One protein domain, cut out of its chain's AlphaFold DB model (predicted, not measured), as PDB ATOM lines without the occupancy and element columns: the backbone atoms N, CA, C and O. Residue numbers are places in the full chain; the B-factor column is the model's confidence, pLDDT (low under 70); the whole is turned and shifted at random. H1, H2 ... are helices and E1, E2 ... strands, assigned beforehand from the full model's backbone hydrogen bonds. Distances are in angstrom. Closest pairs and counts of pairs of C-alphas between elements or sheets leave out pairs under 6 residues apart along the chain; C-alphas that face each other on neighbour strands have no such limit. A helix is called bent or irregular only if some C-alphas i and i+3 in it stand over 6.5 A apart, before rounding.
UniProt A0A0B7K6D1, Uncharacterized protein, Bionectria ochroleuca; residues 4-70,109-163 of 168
ATOM      1  N   GLU A   4     224.858 319.268 310.914       89.81
ATOM      2  CA  GLU A   4     224.251 320.317 310.088       89.81
ATOM      3  C   GLU A   4     223.408 321.290 310.924       89.81
ATOM      4  O   GLU A   4     223.600 322.504 310.851       89.81
ATOM      5  N   GLU A   5     222.545 320.766 311.798       91.25
ATOM      6  CA  GLU A   5     221.775 321.576 312.749       91.25
ATOM      7  C   GLU A   5     222.701 322.379 313.670       91.25
ATOM      8  O   GLU A   5     222.465 323.562 313.909       91.25
ATOM      9  N   TYR A   6     223.782 321.753 314.144       91.56
ATOM     10  CA  TYR A   6     224.790 322.410 314.972       91.56
ATOM     11  C   TYR A   6     225.503 323.534 314.227       91.56
ATOM     12  O   TYR A   6     225.704 324.600 314.793       91.56
ATOM     13  N   THR A   7     225.824 323.336 312.949       92.69
ATOM     14  CA  THR A   7     226.446 324.361 312.102       92.69
ATOM     15  C   THR A   7     225.544 325.586 311.961       92.69
ATOM     16  O   THR A   7     225.998 326.715 312.149       92.69
ATOM     17  N   LEU A   8     224.258 325.372 311.670       93.44
ATOM     18  CA  LEU A   8     223.276 326.450 311.527       93.44
ATOM     19  C   LEU A   8     223.023 327.171 312.857       93.44
ATOM     20  O   LEU A   8     223.003 328.405 312.904       93.44
ATOM     21  N   ALA A   9     222.866 326.413 313.944       94.12
ATOM     22  CA  ALA A   9     222.672 326.960 315.282       94.12
ATOM     23  C   ALA A   9     223.897 327.761 315.741       94.12
ATOM     24  O   ALA A   9     223.745 328.874 316.246       94.12
ATOM     25  N   LEU A  10     225.107 327.244 315.505       93.81
ATOM     26  CA  LEU A  10     226.362 327.918 315.819       93.81
ATOM     27  C   LEU A  10     226.461 329.243 315.066       93.81
ATOM     28  O   LEU A  10     226.619 330.277 315.712       93.81
ATOM     29  N   ALA A  11     226.298 329.232 313.741       93.06
ATOM     30  CA  ALA A  11     226.361 330.444 312.928       93.06
ATOM     31  C   ALA A  11     225.359 331.505 313.413       93.06
ATOM     32  O   ALA A  11     225.743 332.649 313.659       93.06
ATOM     33  N   SER A  12     224.103 331.107 313.655       93.62
ATOM     34  CA  SER A  12     223.076 332.016 314.176       93.62
ATOM     35  C   SER A  12     223.414 332.542 315.574       93.62
ATOM     36  O   SER A  12     223.181 333.715 315.861       93.62
ATOM     37  N   SER A  13     223.964 331.701 316.456       94.25
ATOM     38  CA  SER A  13     224.334 332.104 317.817       94.25
ATOM     39  C   SER A  13     225.488 333.111 317.829       94.25
ATOM     40  O   SER A  13     225.413 334.109 318.543       94.25
ATOM     41  N   LEU A  14     226.516 332.899 316.998       92.69
ATOM     42  CA  LEU A  14     227.676 333.785 316.894       92.69
ATOM     43  C   LEU A  14     227.286 335.150 316.321       92.69
ATOM     44  O   LEU A  14     227.768 336.175 316.803       92.69
ATOM     45  N   GLU A  15     226.400 335.167 315.323       91.69
ATOM     46  CA  GLU A  15     225.872 336.400 314.738       91.69
ATOM     47  C   GLU A  15     225.026 337.172 315.757       91.69
ATOM     48  O   GLU A  15     225.312 338.335 316.042       91.69
ATOM     49  N   LYS A  16     224.046 336.513 316.396       91.69
ATOM     50  CA  LYS A  16     223.194 337.126 317.436       91.69
ATOM     51  C   LYS A  16     224.002 337.696 318.598       91.69
ATOM     52  O   LYS A  16     223.626 338.718 319.168       91.69
ATOM     53  N   ALA A  17     225.101 337.038 318.954       87.44
ATOM     54  CA  ALA A  17     225.982 337.462 320.030       87.44
ATOM     55  C   ALA A  17     227.007 338.523 319.606       87.44
ATOM     56  O   ALA A  17     227.826 338.902 320.441       87.44
ATOM     57  N   ASN A  18     227.006 338.995 318.352       88.38
ATOM     58  CA  ASN A  18     228.025 339.892 317.795       88.38
ATOM     59  C   ASN A  18     229.458 339.366 318.014       88.38
ATOM     60  O   ASN A  18     230.364 340.116 318.392       88.38
ATOM     61  N   LEU A  19     229.653 338.058 317.843       85.75
ATOM     62  CA  LEU A  19     230.961 337.404 317.895       85.75
ATOM     63  C   LEU A  19     231.582 337.336 316.500       85.75
ATOM     64  O   LEU A  19     232.753 337.661 316.343       85.75
ATOM     65  N   VAL A  20     230.793 337.020 315.470       88.81
ATOM     66  CA  VAL A  20     231.222 337.014 314.060       88.81
ATOM     67  C   VAL A  20     230.149 337.739 313.242       88.81
ATOM     68  O   VAL A  20     229.009 337.279 313.258       88.81
ATOM     69  N   PRO A  21     230.451 338.871 312.569       82.06
ATOM     70  CA  PRO A  21     231.768 339.477 312.300       82.06
ATOM     71  C   PRO A  21     232.332 340.385 313.424       82.06
ATOM     72  O   PRO A  21     233.053 341.336 313.143       82.06
ATOM     73  N   GLY A  22     231.998 340.131 314.692       84.06
ATOM     74  CA  GLY A  22     232.436 340.947 315.832       84.06
ATOM     75  C   GLY A  22     233.781 340.543 316.452       84.06
ATOM     76  O   GLY A  22     234.766 340.307 315.757       84.06
ATOM     77  N   SER A  23     233.834 340.484 317.787       80.69
ATOM     78  CA  SER A  23     235.085 340.339 318.555       80.69
ATOM     79  C   SER A  23     235.834 339.016 318.350       80.69
ATOM     80  O   SER A  23     237.007 338.925 318.694       80.69
ATOM     81  N   ALA A  24     235.192 338.003 317.766       84.75
ATOM     82  CA  ALA A  24     235.795 336.708 317.462       84.75
ATOM     83  C   ALA A  24     236.222 336.556 315.991       84.75
ATOM     84  O   ALA A  24     236.741 335.503 315.622       84.75
ATOM     85  N   ALA A  25     236.012 337.567 315.140       85.38
ATOM     86  CA  ALA A  25     236.239 337.467 313.695       85.38
ATOM     87  C   ALA A  25     237.707 337.206 313.298       85.38
ATOM     88  O   ALA A  25     237.964 336.715 312.201       85.38
ATOM     89  N   SER A  26     238.669 337.501 314.179       84.50
ATOM     90  CA  SER A  26     240.086 337.163 313.979       84.50
ATOM     91  C   SER A  26     240.391 335.671 314.158       84.50
ATOM     92  O   SER A  26     241.394 335.190 313.637       84.50
ATOM     93  N   LEU A  27     239.541 334.941 314.885       85.81
ATOM     94  CA  LEU A  27     239.715 333.522 315.211       85.81
ATOM     95  C   LEU A  27     238.759 332.624 314.438       85.81
ATOM     96  O   LEU A  27     239.118 331.510 314.067       85.81
ATOM     97  N   ILE A  28     237.537 333.102 314.218       90.25
ATOM     98  CA  ILE A  28     236.476 332.369 313.540       90.25
ATOM     99  C   ILE A  28     236.194 333.083 312.214       90.25
ATOM    100  O   ILE A  28     235.596 334.164 312.218       90.25
ATOM    101  N   PRO A  29     236.592 332.493 311.074       88.81
ATOM    102  CA  PRO A  29     236.308 333.059 309.764       88.81
ATOM    103  C   PRO A  29     234.804 333.223 309.522       88.81
ATOM    104  O   PRO A  29     233.986 332.402 309.948       88.81
ATOM    105  N   GLN A  30     234.424 334.259 308.774       86.56
ATOM    106  CA  GLN A  30     233.037 334.425 308.345       86.56
ATOM    107  C   GLN A  30     232.604 333.226 307.486       86.56
ATOM    108  O   GLN A  30     233.297 332.834 306.550       86.56
ATOM    109  N   GLY A  31     231.446 332.642 307.806       87.62
ATOM    110  CA  GLY A  31     230.945 331.451 307.114       87.62
ATOM    111  C   GLY A  31     231.657 330.149 307.496       87.62
ATOM    112  O   GLY A  31     231.512 329.160 306.778       87.62
ATOM    113  N   PHE A  32     232.410 330.138 308.604       92.25
ATOM    114  CA  PHE A  32     233.007 328.928 309.164       92.25
ATOM    115  C   PHE A  32     231.971 327.807 309.329       92.25
ATOM    116  O   PHE A  32     230.868 328.026 309.838       92.25
ATOM    117  N   LYS A  33     232.352 326.595 308.915       93.00
ATOM    118  CA  LYS A  33     231.554 325.376 309.067       93.00
ATOM    119  C   LYS A  33     232.347 324.371 309.904       93.00
ATOM    120  O   LYS A  33     233.418 323.964 309.455       93.00
ATOM    121  N   PRO A  34     231.855 323.976 311.089       93.31
ATOM    122  CA  PRO A  34     232.530 322.984 311.907       93.31
ATOM    123  C   PRO A  34     232.532 321.620 311.205       93.31
ATOM    124  O   PRO A  34     231.529 321.213 310.618       93.31
ATOM    125  N   THR A  35     233.652 320.905 311.288       93.06
ATOM    126  CA  THR A  35     233.807 319.540 310.755       93.06
ATOM    127  C   THR A  35     233.403 318.479 311.773       93.06
ATOM    128  O   THR A  35     233.065 317.358 311.409       93.06
ATOM    129  N   THR A  36     233.378 318.836 313.058       93.31
ATOM    130  CA  THR A  36     232.879 317.986 314.141       93.31
ATOM    131  C   THR A  36     232.098 318.803 315.166       93.31
ATOM    132  O   THR A  36     232.218 320.030 315.243       93.31
ATOM    133  N   LYS A  37     231.283 318.130 315.979       92.62
ATOM    134  CA  LYS A  37     230.514 318.764 317.052       92.62
ATOM    135  C   LYS A  37     231.299 318.744 318.362       92.62
ATOM    136  O   LYS A  37     231.562 317.673 318.903       92.62
ATOM    137  N   LEU A  38     231.567 319.923 318.919       93.25
ATOM    138  CA  LEU A  38     232.212 320.075 320.219       93.25
ATOM    139  C   LEU A  38     231.185 320.038 321.358       93.25
ATOM    140  O   LEU A  38     230.407 320.978 321.543       93.25
ATOM    141  N   ASN A  39     231.199 318.962 322.148       93.19
ATOM    142  CA  ASN A  39     230.381 318.837 323.353       93.19
ATOM    143  C   ASN A  39     231.232 319.139 324.588       93.19
ATOM    144  O   ASN A  39     232.269 318.515 324.819       93.19
ATOM    145  N   ILE A  40     230.767 320.091 325.391       93.00
ATOM    146  CA  ILE A  40     231.424 320.526 326.622       93.00
ATOM    147  C   ILE A  40     230.394 320.461 327.743       93.00
ATOM    148  O   ILE A  40     229.261 320.909 327.559       93.00
ATOM    149  N   THR A  41     230.770 319.913 328.895       93.38
ATOM    150  CA  THR A  41     229.912 319.874 330.084       93.38
ATOM    151  C   THR A  41     230.665 320.361 331.318       93.38
ATOM    152  O   THR A  41     231.822 320.006 331.544       93.38
ATOM    153  N   TYR A  42     229.996 321.168 332.138       89.56
ATOM    154  CA  TYR A  42     230.448 321.513 333.485       89.56
ATOM    155  C   TYR A  42     229.580 320.747 334.483       89.56
ATOM    156  O   TYR A  42     228.394 321.042 334.641       89.56
ATOM    157  N   GLY A  43     230.150 319.709 335.103       88.81
ATOM    158  CA  GLY A  43     229.362 318.712 335.830       88.81
ATOM    159  C   GLY A  43     228.329 318.071 334.899       88.81
ATOM    160  O   GLY A  43     228.676 317.611 333.810       88.81
ATOM    161  N   ASP A  44     227.059 318.119 335.296       88.50
ATOM    162  CA  ASP A  44     225.935 317.579 334.520       88.50
ATOM    163  C   ASP A  44     225.320 318.595 333.543       88.50
ATOM    164  O   ASP A  44     224.358 318.283 332.837       88.50
ATOM    165  N   ARG A  45     225.844 319.830 333.493       91.62
ATOM    166  CA  ARG A  45     225.269 320.905 332.684       91.62
ATOM    167  C   ARG A  45     226.004 321.043 331.345       91.62
ATOM    168  O   ARG A  45     227.173 321.442 331.334       91.62
ATOM    169  N   PRO A  46     225.346 320.748 330.208       92.75
ATOM    170  CA  PRO A  46     225.952 320.923 328.897       92.75
ATOM    171  C   PRO A  46     226.041 322.397 328.514       92.75
ATOM    172  O   PRO A  46     225.171 323.209 328.836       92.75
ATOM    173  N   LEU A  47     227.112 322.726 327.805       92.56
ATOM    174  CA  LEU A  47     227.336 324.017 327.184       92.56
ATOM    175  C   LEU A  47     226.768 323.986 325.762       92.56
ATOM    176  O   LEU A  47     227.149 323.147 324.940       92.56
ATOM    177  N   ASP A  48     225.836 324.895 325.501       91.69
ATOM    178  CA  ASP A  48     225.021 324.923 324.292       91.69
ATOM    179  C   ASP A  48     224.919 326.358 323.765       91.69
ATOM    180  O   ASP A  48     223.996 327.101 324.101       91.69
ATOM    181  N   LEU A  49     225.924 326.753 322.974       92.50
ATOM    182  CA  LEU A  49     225.893 327.913 322.078       92.50
ATOM    183  C   LEU A  49     225.382 329.223 322.710       92.50
ATOM    184  O   LEU A  49     224.529 329.912 322.147       92.50
ATOM    185  N   GLY A  50     225.937 329.586 323.867       91.31
ATOM    186  CA  GLY A  50     225.681 330.867 324.531       91.31
ATOM    187  C   GLY A  50     224.847 330.782 325.802       91.31
ATOM    188  O   GLY A  50     224.471 331.817 326.352       91.31
ATOM    189  N   ASN A  51     224.565 329.578 326.305       92.69
ATOM    190  CA  ASN A  51     223.905 329.432 327.595       92.69
ATOM    191  C   ASN A  51     224.740 330.031 328.745       92.69
ATOM    192  O   ASN A  51     225.972 330.064 328.716       92.69
ATOM    193  N   LEU A  52     224.041 330.541 329.761       90.25
ATOM    194  CA  LEU A  52     224.652 331.241 330.887       90.25
ATOM    195  C   LEU A  52     225.155 330.264 331.949       90.25
ATOM    196  O   LEU A  52     224.360 329.521 332.529       90.25
ATOM    197  N   PHE A  53     226.434 330.363 332.277       88.81
ATOM    198  CA  PHE A  53     227.056 329.722 333.423       88.81
ATOM    199  C   PHE A  53     227.439 330.749 334.483       88.81
ATOM    200  O   PHE A  53     227.887 331.866 334.198       88.81
ATOM    201  N   ARG A  54     227.272 330.355 335.740       85.75
ATOM    202  CA  ARG A  54     227.740 331.114 336.892       85.75
ATOM    203  C   ARG A  54     229.184 330.769 337.208       85.75
ATOM    204  O   ARG A  54     229.636 329.653 336.966       85.75
ATOM    205  N   VAL A  55     229.891 331.709 337.831       83.12
ATOM    206  CA  VAL A  55     231.274 331.499 338.290       83.12
ATOM    207  C   VAL A  55     231.394 330.248 339.163       83.12
ATOM    208  O   VAL A  55     232.387 329.536 339.064       83.12
ATOM    209  N   THR A  56     230.390 329.940 339.988       83.00
ATOM    210  CA  THR A  56     230.376 328.712 340.798       83.00
ATOM    211  C   THR A  56     230.299 327.419 339.992       83.00
ATOM    212  O   THR A  56     230.858 326.420 340.441       83.00
ATOM    213  N   GLU A  57     229.678 327.440 338.815       83.06
ATOM    214  CA  GLU A  57     229.500 326.272 337.944       83.06
ATOM    215  C   GLU A  57     230.758 325.965 337.120       83.06
ATOM    216  O   GLU A  57     230.993 324.815 336.765       83.06
ATOM    217  N   VAL A  58     231.600 326.972 336.859       85.50
ATOM    218  CA  VAL A  58     232.794 326.856 335.997       85.50
ATOM    219  C   VAL A  58     234.110 326.878 336.779       85.50
ATOM    220  O   VAL A  58     235.166 327.195 336.238       85.50
ATOM    221  N   LYS A  59     234.064 326.549 338.079       80.31
ATOM    222  CA  LYS A  59     235.265 326.479 338.937       80.31
ATOM    223  C   LYS A  59     236.203 325.337 338.562       80.31
ATOM    224  O   LYS A  59     237.405 325.432 338.795       80.31
ATOM    225  N   THR A  60     235.647 324.242 338.063       80.44
ATOM    226  CA  THR A  60     236.389 323.041 337.682       80.44
ATOM    227  C   THR A  60     236.541 322.980 336.174       80.44
ATOM    228  O   THR A  60     235.684 323.483 335.451       80.44
ATOM    229  N   ALA A  61     237.604 322.332 335.697       82.56
ATOM    230  CA  ALA A  61     237.768 322.078 334.271       82.56
ATOM    231  C   ALA A  61     236.544 321.318 333.717       82.56
ATOM    232  O   ALA A  61     236.046 320.410 334.393       82.56
ATOM    233  N   PRO A  62     236.041 321.685 332.527       90.38
ATOM    234  CA  PRO A  62     234.920 320.987 331.925       90.38
ATOM    235  C   PRO A  62     235.346 319.632 331.355       90.38
ATOM    236  O   PRO A  62     236.505 319.423 330.992       90.38
ATOM    237  N   SER A  63     234.373 318.742 331.187       92.31
ATOM    238  CA  SER A  63     234.538 317.545 330.369       92.31
ATOM    239  C   SER A  63     234.315 317.907 328.906       92.31
ATOM    240  O   SER A  63     233.321 318.549 328.561       92.31
ATOM    241  N   VAL A  64     235.233 317.490 328.036       92.75
ATOM    242  CA  VAL A  64     235.205 317.814 326.607       92.75
ATOM    243  C   VAL A  64     235.187 316.528 325.800       92.75
ATOM    244  O   VAL A  64     235.960 315.610 326.057       92.75
ATOM    245  N   SER A  65     234.284 316.453 324.829       92.50
ATOM    246  CA  SER A  65     234.138 315.301 323.944       92.50
ATOM    247  C   SER A  65     233.639 315.737 322.573       92.50
ATOM    248  O   SER A  65     232.815 316.644 322.446       92.50
ATOM    249  N   PHE A  66     234.119 315.081 321.527       92.81
ATOM    250  CA  PHE A  66     233.672 315.312 320.160       92.81
ATOM    251  C   PHE A  66     233.769 314.002 319.367       92.81
ATOM    252  O   PHE A  66     234.633 313.174 319.670       92.81
ATOM    253  N   PRO A  67     232.871 313.766 318.394       90.25
ATOM    254  CA  PRO A  67     233.003 312.646 317.470       90.25
ATOM    255  C   PRO A  67     234.293 312.748 316.654       90.25
ATOM    256  O   PRO A  67     234.753 313.859 316.371       90.25
ATOM    257  N   SER A  68     234.829 311.603 316.229       86.62
ATOM    258  CA  SER A  68     235.939 311.555 315.275       86.62
ATOM    259  C   SER A  68     235.625 312.420 314.055       86.62
ATOM    260  O   SER A  68     234.536 312.332 313.495       86.62
ATOM    261  N   GLU A  69     236.567 313.281 313.679       87.06
ATOM    262  CA  GLU A  69     236.423 314.152 312.516       87.06
ATOM    263  C   GLU A  69     236.538 313.335 311.220       87.06
ATOM    264  O   GLU A  69     237.495 312.578 311.026       87.06
ATOM    265  N   ASP A  70     235.592 313.542 310.304       81.88
ATOM    266  CA  ASP A  70     235.628 312.935 308.978       81.88
ATOM    267  C   ASP A  70     236.821 313.468 308.167       81.88
ATOM    268  O   ASP A  70     236.956 314.666 307.918       81.88
ATOM    269  N   HIS A 109     230.240 337.946 330.418       81.88
ATOM    270  CA  HIS A 109     231.340 337.842 329.461       81.88
ATOM    271  C   HIS A 109     231.106 336.652 328.539       81.88
ATOM    272  O   HIS A 109     230.536 335.643 328.957       81.88
ATOM    273  N   ARG A 110     231.551 336.748 327.292       87.38
ATOM    274  CA  ARG A 110     231.478 335.663 326.315       87.38
ATOM    275  C   ARG A 110     232.752 334.838 326.430       87.38
ATOM    276  O   ARG A 110     233.841 335.384 326.430       87.38
ATOM    277  N   TYR A 111     232.624 333.521 326.510       86.69
ATOM    278  CA  TYR A 111     233.756 332.596 326.528       86.69
ATOM    279  C   TYR A 111     233.656 331.664 325.326       86.69
ATOM    280  O   TYR A 111     232.661 330.954 325.177       86.69
ATOM    281  N   LEU A 112     234.680 331.674 324.478       88.31
ATOM    282  CA  LEU A 112     234.789 330.856 323.275       88.31
ATOM    283  C   LEU A 112     235.637 329.619 323.555       88.31
ATOM    284  O   LEU A 112     236.752 329.731 324.054       88.31
ATOM    285  N   PHE A 113     235.138 328.457 323.158       92.25
ATOM    286  CA  PHE A 113     235.871 327.201 323.116       92.25
ATOM    287  C   PHE A 113     236.155 326.865 321.661       92.25
ATOM    288  O   PHE A 113     235.241 326.556 320.896       92.25
ATOM    289  N   LEU A 114     237.421 326.951 321.285       91.50
ATOM    290  CA  LEU A 114     237.893 326.760 319.924       91.50
ATOM    291  C   LEU A 114     238.696 325.463 319.878       91.50
ATOM    292  O   LEU A 114     239.749 325.362 320.509       91.50
ATOM    293  N   LEU A 115     238.183 324.463 319.165       93.00
ATOM    294  CA  LEU A 115     238.888 323.208 318.940       93.00
ATOM    295  C   LEU A 115     239.668 323.317 317.635       93.00
ATOM    296  O   LEU A 115     239.078 323.514 316.569       93.00
ATOM    297  N   PHE A 116     240.979 323.153 317.722       91.62
ATOM    298  CA  PHE A 116     241.884 323.152 316.586       91.62
ATOM    299  C   PHE A 116     242.488 321.770 316.384       91.62
ATOM    300  O   PHE A 116     242.893 321.123 317.342       91.62
ATOM    301  N   ARG A 117     242.599 321.338 315.131       92.19
ATOM    302  CA  ARG A 117     243.436 320.208 314.741       92.19
ATOM    303  C   ARG A 117     244.863 320.688 314.516       92.19
ATOM    304  O   ARG A 117     245.092 321.666 313.798       92.19
ATOM    305  N   GLU A 118     245.809 319.968 315.098       91.19
ATOM    306  CA  GLU A 118     247.235 320.241 314.960       91.19
ATOM    307  C   GLU A 118     247.774 319.699 313.623       91.19
ATOM    308  O   GLU A 118     247.340 318.638 313.154       91.19
ATOM    309  N   PRO A 119     248.724 320.394 312.972       87.06
ATOM    310  CA  PRO A 119     249.451 319.826 311.850       87.06
ATOM    311  C   PRO A 119     250.330 318.653 312.306       87.06
ATOM    312  O   PRO A 119     250.800 318.585 313.442       87.06
ATOM    313  N   LYS A 120     250.577 317.710 311.394       82.94
ATOM    314  CA  LYS A 120     251.369 316.512 311.691       82.94
ATOM    315  C   LYS A 120     252.789 316.892 312.126       82.94
ATOM    316  O   LYS A 120     253.500 317.556 311.378       82.94
ATOM    317  N   GLY A 121     253.205 316.391 313.289       79.25
ATOM    318  CA  GLY A 121     254.542 316.634 313.838       79.25
ATOM    319  C   GLY A 121     254.685 317.960 314.583       79.25
ATOM    320  O   GLY A 121     255.814 318.370 314.840       79.25
ATOM    321  N   LEU A 122     253.574 318.628 314.914       82.50
ATOM    322  CA  LEU A 122     253.602 319.729 315.866       82.50
ATOM    323  C   LEU A 122     253.920 319.184 317.265       82.50
ATOM    324  O   LEU A 122     253.263 318.258 317.733       82.50
ATOM    325  N   ASP A 123     254.926 319.768 317.906       78.31
ATOM    326  CA  ASP A 123     255.284 319.503 319.297       78.31
ATOM    327  C   ASP A 123     255.197 320.833 320.049       78.31
ATOM    328  O   ASP A 123     256.074 321.689 319.923       78.31
ATOM    329  N   LEU A 124     254.063 321.067 320.715       77.19
ATOM    330  CA  LEU A 124     253.833 322.287 321.487       77.19
ATOM    331  C   LEU A 124     254.429 322.134 322.882       77.19
ATOM    332  O   LEU A 124     254.074 321.223 323.631       77.19
ATOM    333  N   THR A 125     255.271 323.086 323.266       71.62
ATOM    334  CA  THR A 125     255.747 323.205 324.643       71.62
ATOM    335  C   THR A 125     254.851 324.152 325.444       71.62
ATOM    336  O   THR A 125     254.066 324.931 324.897       71.62
ATOM    337  N   LYS A 126     254.940 324.101 326.776       66.06
ATOM    338  CA  LYS A 126     254.136 324.976 327.652       66.06
ATOM    339  C   LYS A 126     254.502 326.454 327.477       66.06
ATOM    340  O   LYS A 126     253.687 327.341 327.722       66.06
ATOM    341  N   GLU A 127     255.723 326.718 327.043       66.31
ATOM    342  CA  GLU A 127     256.244 328.043 326.745       66.31
ATOM    343  C   GLU A 127     255.592 328.633 325.484       66.31
ATOM    344  O   GLU A 127     255.356 329.841 325.424       66.31
ATOM    345  N   ASP A 128     255.225 327.790 324.510       68.31
ATOM    346  CA  ASP A 128     254.579 328.219 323.264       68.31
ATOM    347  C   ASP A 128     253.159 328.758 323.491       68.31
ATOM    348  O   ASP A 128     252.731 329.682 322.798       68.31
ATOM    349  N   VAL A 129     252.444 328.236 324.492       63.41
ATOM    350  CA  VAL A 129     251.072 328.655 324.848       63.41
ATOM    351  C   VAL A 129     251.027 329.857 325.803       63.41
ATOM    352  O   VAL A 129     249.995 330.143 326.407       63.41
ATOM    353  N   GLY A 130     252.140 330.584 325.939       58.47
ATOM    354  CA  GLY A 130     252.215 331.785 326.769       58.47
ATOM    355  C   GLY A 130     252.444 331.511 328.256       58.47
ATOM    356  O   GLY A 130     252.151 332.385 329.060       58.47
ATOM    357  N   GLY A 131     252.964 330.333 328.624       54.09
ATOM    358  CA  GLY A 131     253.384 330.000 329.989       54.09
ATOM    359  C   GLY A 131     252.264 329.964 331.044       54.09
ATOM    360  O   GLY A 131     251.079 330.174 330.776       54.09
ATOM    361  N   GLU A 132     252.624 329.651 332.292       51.31
ATOM    362  CA  GLU A 132     251.661 329.568 333.406       51.31
ATOM    363  C   GLU A 132     251.474 330.904 334.148       51.31
ATOM    364  O   GLU A 132     250.498 331.071 334.886       51.31
ATOM    365  N   GLU A 133     252.363 331.873 333.914       48.47
ATOM    366  CA  GLU A 133     252.397 333.145 334.633       48.47
ATOM    367  C   GLU A 133     251.285 334.106 334.189       48.47
ATOM    368  O   GLU A 133     251.013 334.318 333.004       48.47
ATOM    369  N   PHE A 134     250.665 334.768 335.167       46.06
ATOM    370  CA  PHE A 134     249.494 335.632 334.976       46.06
ATOM    371  C   PHE A 134     249.715 336.762 333.950       46.06
ATOM    372  O   PHE A 134     248.810 337.109 333.193       46.06
ATOM    373  N   VAL A 135     250.924 337.331 333.905       48.50
ATOM    374  CA  VAL A 135     251.281 338.417 332.972       48.50
ATOM    375  C   VAL A 135     251.383 337.908 331.532       48.50
ATOM    376  O   VAL A 135     251.001 338.619 330.602       48.50
ATOM    377  N   GLN A 136     251.847 336.672 331.349       49.72
ATOM    378  CA  GLN A 136     252.030 336.067 330.033       49.72
ATOM    379  C   GLN A 136     250.678 335.633 329.435       49.72
ATOM    380  O   GLN A 136     250.412 335.912 328.266       49.72
ATOM    381  N   ARG A 137     249.749 335.136 330.270       54.41
ATOM    382  CA  ARG A 137     248.350 334.854 329.880       54.41
ATOM    383  C   ARG A 137     247.578 336.088 329.406       54.41
ATOM    384  O   ARG A 137     246.673 335.970 328.588       54.41
ATOM    385  N   ARG A 138     247.924 337.281 329.907       52.62
ATOM    386  CA  ARG A 138     247.226 338.541 329.588       52.62
ATOM    387  C   ARG A 138     247.619 339.142 328.232       52.62
ATOM    388  O   ARG A 138     246.921 340.028 327.754       52.62
ATOM    389  N   SER A 139     248.722 338.677 327.638       56.22
ATOM    390  CA  SER A 139     249.221 339.143 326.331       56.22
ATOM    391  C   SER A 139     249.158 338.055 325.256       56.22
ATOM    392  O   SER A 139     249.767 338.205 324.198       56.22
ATOM    393  N   PHE A 140     248.467 336.945 325.528       67.88
ATOM    394  CA  PHE A 140     248.319 335.865 324.565       67.88
ATOM    395  C   PHE A 140     247.394 336.314 323.432       67.88
ATOM    396  O   PHE A 140     246.208 336.547 323.656       67.88
ATOM    397  N   ASP A 141     247.950 336.448 322.227       76.69
ATOM    398  CA  ASP A 141     247.187 336.676 321.002       76.69
ATOM    399  C   ASP A 141     246.849 335.312 320.372       76.69
ATOM    400  O   ASP A 141     247.706 334.700 319.718       76.69
ATOM    401  N   PRO A 142     245.617 334.807 320.563       79.50
ATOM    402  CA  PRO A 142     245.230 333.506 320.040       79.50
ATOM    403  C   PRO A 142     245.222 333.481 318.506       79.50
ATOM    404  O   PRO A 142     245.470 332.427 317.926       79.50
ATOM    405  N   ALA A 143     244.974 334.608 317.829       82.25
ATOM    406  CA  ALA A 143     244.921 334.646 316.370       82.25
ATOM    407  C   ALA A 143     246.333 334.550 315.783       82.25
ATOM    408  O   ALA A 143     246.579 333.760 314.865       82.25
ATOM    409  N   ALA A 144     247.286 335.278 316.373       83.00
ATOM    410  CA  ALA A 144     248.697 335.148 316.026       83.00
ATOM    411  C   ALA A 144     249.226 333.738 316.327       83.00
ATOM    412  O   ALA A 144     249.959 333.179 315.513       83.00
ATOM    413  N   PHE A 145     248.831 333.136 317.454       83.88
ATOM    414  CA  PHE A 145     249.221 331.772 317.817       83.88
ATOM    415  C   PHE A 145     248.706 330.734 316.807       83.88
ATOM    416  O   PHE A 145     249.491 329.951 316.270       83.88
ATOM    417  N   VAL A 146     247.411 330.773 316.481       86.69
ATOM    418  CA  VAL A 146     246.788 329.878 315.488       86.69
ATOM    419  C   VAL A 146     247.474 330.004 314.131       86.69
ATOM    420  O   VAL A 146     247.808 328.993 313.513       86.69
ATOM    421  N   SER A 147     247.749 331.237 313.692       86.12
ATOM    422  CA  SER A 147     248.446 331.489 312.430       86.12
ATOM    423  C   SER A 147     249.897 330.996 312.454       86.12
ATOM    424  O   SER A 147     250.337 330.363 311.494       86.12
ATOM    425  N   LYS A 148     250.626 331.220 313.555       86.81
ATOM    426  CA  LYS A 148     252.033 330.824 313.721       86.81
ATOM    427  C   LYS A 148     252.228 329.312 313.632       86.81
ATOM    428  O   LYS A 148     253.175 328.868 312.988       86.81
ATOM    429  N   TYR A 149     251.354 328.538 314.271       87.38
ATOM    430  CA  TYR A 149     251.473 327.076 314.324       87.38
ATOM    431  C   TYR A 149     250.612 326.354 313.280       87.38
ATOM    432  O   TYR A 149     250.566 325.128 313.280       87.38
ATOM    433  N   GLY A 150     249.948 327.086 312.377       88.44
ATOM    434  CA  GLY A 150     249.142 326.494 311.307       88.44
ATOM    435  C   GLY A 150     247.991 325.631 311.827       88.44
ATOM    436  O   GLY A 150     247.686 324.588 311.245       88.44
ATOM    437  N   LEU A 151     247.384 326.037 312.943       90.81
ATOM    438  CA  LEU A 151     246.296 325.305 313.580       90.81
ATOM    439  C   LEU A 151     245.017 325.412 312.746       90.81
ATOM    440  O   LEU A 151     244.618 326.505 312.341       90.81
ATOM    441  N   ASN A 152     244.350 324.283 312.508       91.50
ATOM    442  CA  ASN A 152     243.121 324.257 311.720       91.50
ATOM    443  C   ASN A 152     241.894 324.238 312.633       91.50
ATOM    444  O   ASN A 152     241.706 323.276 313.371       91.50
ATOM    445  N   LEU A 153     241.052 325.272 312.594       93.50
ATOM    446  CA  LEU A 153     239.830 325.316 313.400       93.50
ATOM    447  C   LEU A 153     238.843 324.249 312.906       93.50
ATOM    448  O   LEU A 153     238.430 324.279 311.751       93.50
ATOM    449  N   VAL A 154     238.444 323.327 313.783       94.31
ATOM    450  CA  VAL A 154     237.532 322.217 313.443       94.31
ATOM    451  C   VAL A 154     236.162 322.354 314.092       94.31
ATOM    452  O   VAL A 154     235.163 321.884 313.548       94.31
ATOM    453  N   SER A 155     236.075 323.015 315.247       94.56
ATOM    454  CA  SER A 155     234.801 323.214 315.935       94.56
ATOM    455  C   SER A 155     234.840 324.396 316.896       94.56
ATOM    456  O   SER A 155     235.903 324.777 317.385       94.56
ATOM    457  N   VAL A 156     233.666 324.961 317.179       94.44
ATOM    458  CA  VAL A 156     233.498 326.092 318.095       94.44
ATOM    459  C   VAL A 156     232.262 325.882 318.947       94.44
ATOM    460  O   VAL A 156     231.177 325.668 318.420       94.44
ATOM    461  N   ASN A 157     232.393 326.055 320.255       94.06
ATOM    462  CA  ASN A 157     231.250 326.234 321.144       94.06
ATOM    463  C   ASN A 157     231.497 327.458 322.035       94.06
ATOM    464  O   ASN A 157     232.627 327.928 322.135       94.06
ATOM    465  N   TRP A 158     230.465 328.028 322.646       93.44
ATOM    466  CA  TRP A 158     230.642 329.230 323.462       93.44
ATOM    467  C   TRP A 158     229.581 329.352 324.550       93.44
ATOM    468  O   TRP A 158     228.514 328.751 324.459       93.44
ATOM    469  N   MET A 159     229.883 330.122 325.593       92.38
ATOM    470  CA  MET A 159     228.974 330.374 326.712       92.38
ATOM    471  C   MET A 159     229.022 331.822 327.175       92.38
ATOM    472  O   MET A 159     229.969 332.553 326.880       92.38
ATOM    473  N   LEU A 160     228.027 332.206 327.971       88.25
ATOM    474  CA  LEU A 160     228.073 333.421 328.771       88.25
ATOM    475  C   LEU A 160     228.508 333.073 330.195       88.25
ATOM    476  O   LEU A 160     227.918 332.202 330.824       88.25
ATOM    477  N   GLY A 161     229.512 333.763 330.723       85.81
ATOM    478  CA  GLY A 161     229.933 333.661 332.116       85.81
ATOM    479  C   GLY A 161     229.504 334.895 332.899       85.81
ATOM    480  O   GLY A 161     229.869 336.016 332.542       85.81
ATOM    481  N   ALA A 162     228.755 334.704 333.983       83.06
ATOM    482  CA  ALA A 162     228.344 335.794 334.865       83.06
ATOM    483  C   ALA A 162     228.646 335.502 336.333       83.06
ATOM    484  O   ALA A 162     228.588 334.361 336.797       83.06
ATOM    485  N   GLY A 163     228.911 336.565 337.095       80.12
ATOM    486  CA  GLY A 163     229.002 336.472 338.550       80.12
ATOM    487  C   GLY A 163     227.702 335.935 339.155       80.12
ATOM    488  O   GLY A 163     226.610 336.200 338.648       80.12
TER     489      GLY A 163
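What this domain is: This is residues 4 to 70 and 109 to 163 of the 168 residues of an uncharacterized protein of Bionectria ochroleuca (UniProt A0A0B7K6D1). A long, twisted ribbon of two antiparallel strands, E5 and E6, runs through the middle, with short E3 beside the last residues of E6 and a small second sheet, E2 E1 E4, to one side. H1 grazes the ribbon's sheet, and past the ribbon's far end, at residues 117 and 152, a long loop, residues 118 to 133, swings out to H3, from which the chain returns through H4. The printed part has 122 residues with four named helices and six named strands, in the order H1 H2 E1 E2 E3 E4 E5 H3 H4 E6, and its class is mixed. The sheet E2 E1 E4 is antiparallel and the sheet E3 E6 E5 is mixed. The whole is compact, with a radius of gyration of the C-alphas of 14.8 A and spans of 34 by 33 by 29 A.

How they stand to each other: H1, residues 4 to 16, and H2, residues 19 to 23, are close but not clearly touching; their closest C-alphas, Leu 14 and Val 20, are 5.6 A apart. E1, residues 39 to 42, and E2, residues 45 to 47, form a hairpin, with N 47 and O 40 at 2.8 A. E4, residues 63 to 65, is antiparallel to E1, with N 39 and O 65 at 2.8 A. E3, residues 52 to 54, is parallel to E6, residues 152 to 162, with N 53 and O 160 at 2.8 A. E6 is antiparallel to E5, residues 109 to 117, at 161 degrees, with N 113 and O 157 at 2.8 A and N 161 and O 109 at 2.8 A. E6 bends by 62 degrees at residue 155. This sheet is only just strongly twisted, its C-alphas lying up to 4.3 A off the best plane. H1 only grazes it, with residues 6 to 14. The closest C-alphas of E2 and E6, Leu 47 and Met 159, are 6.6 A apart. H3, residues 134 to 137, touches no helix. H4, residues 142 to 149, is only just apart from E5, at 8.4 A. In H1, H2 and H4 every O i to N i+4 pair is within hydrogen-bond range; H3 is too short for one, and its one O i to N i+3 pair is not within range.

Where its parts are: H1 begins at C-alpha 4, (224.251, 320.317, 310.088), and is 18.4 A long. H2 is only just irregular: C-alphas 20 and 23 are 6.8 A apart. E1 is 10.5 A long, E5 26.0 A and H4 10.6 A. E6, 29.8 A long, ends at C-alpha 162, (228.344, 335.794, 334.865).

The domain as a whole: The two C-alphas farthest apart, of Gly 121 and Gly 163, are 40.7 A apart. Residues 71 to 108 are not printed, and C-alphas 70 and 109 are 32.5 A apart across the cut. The links H2 to E1 and E5 to H3 are long. Residues 126 to 140 have pLDDT under 70; the mean of the printed part is 84.5.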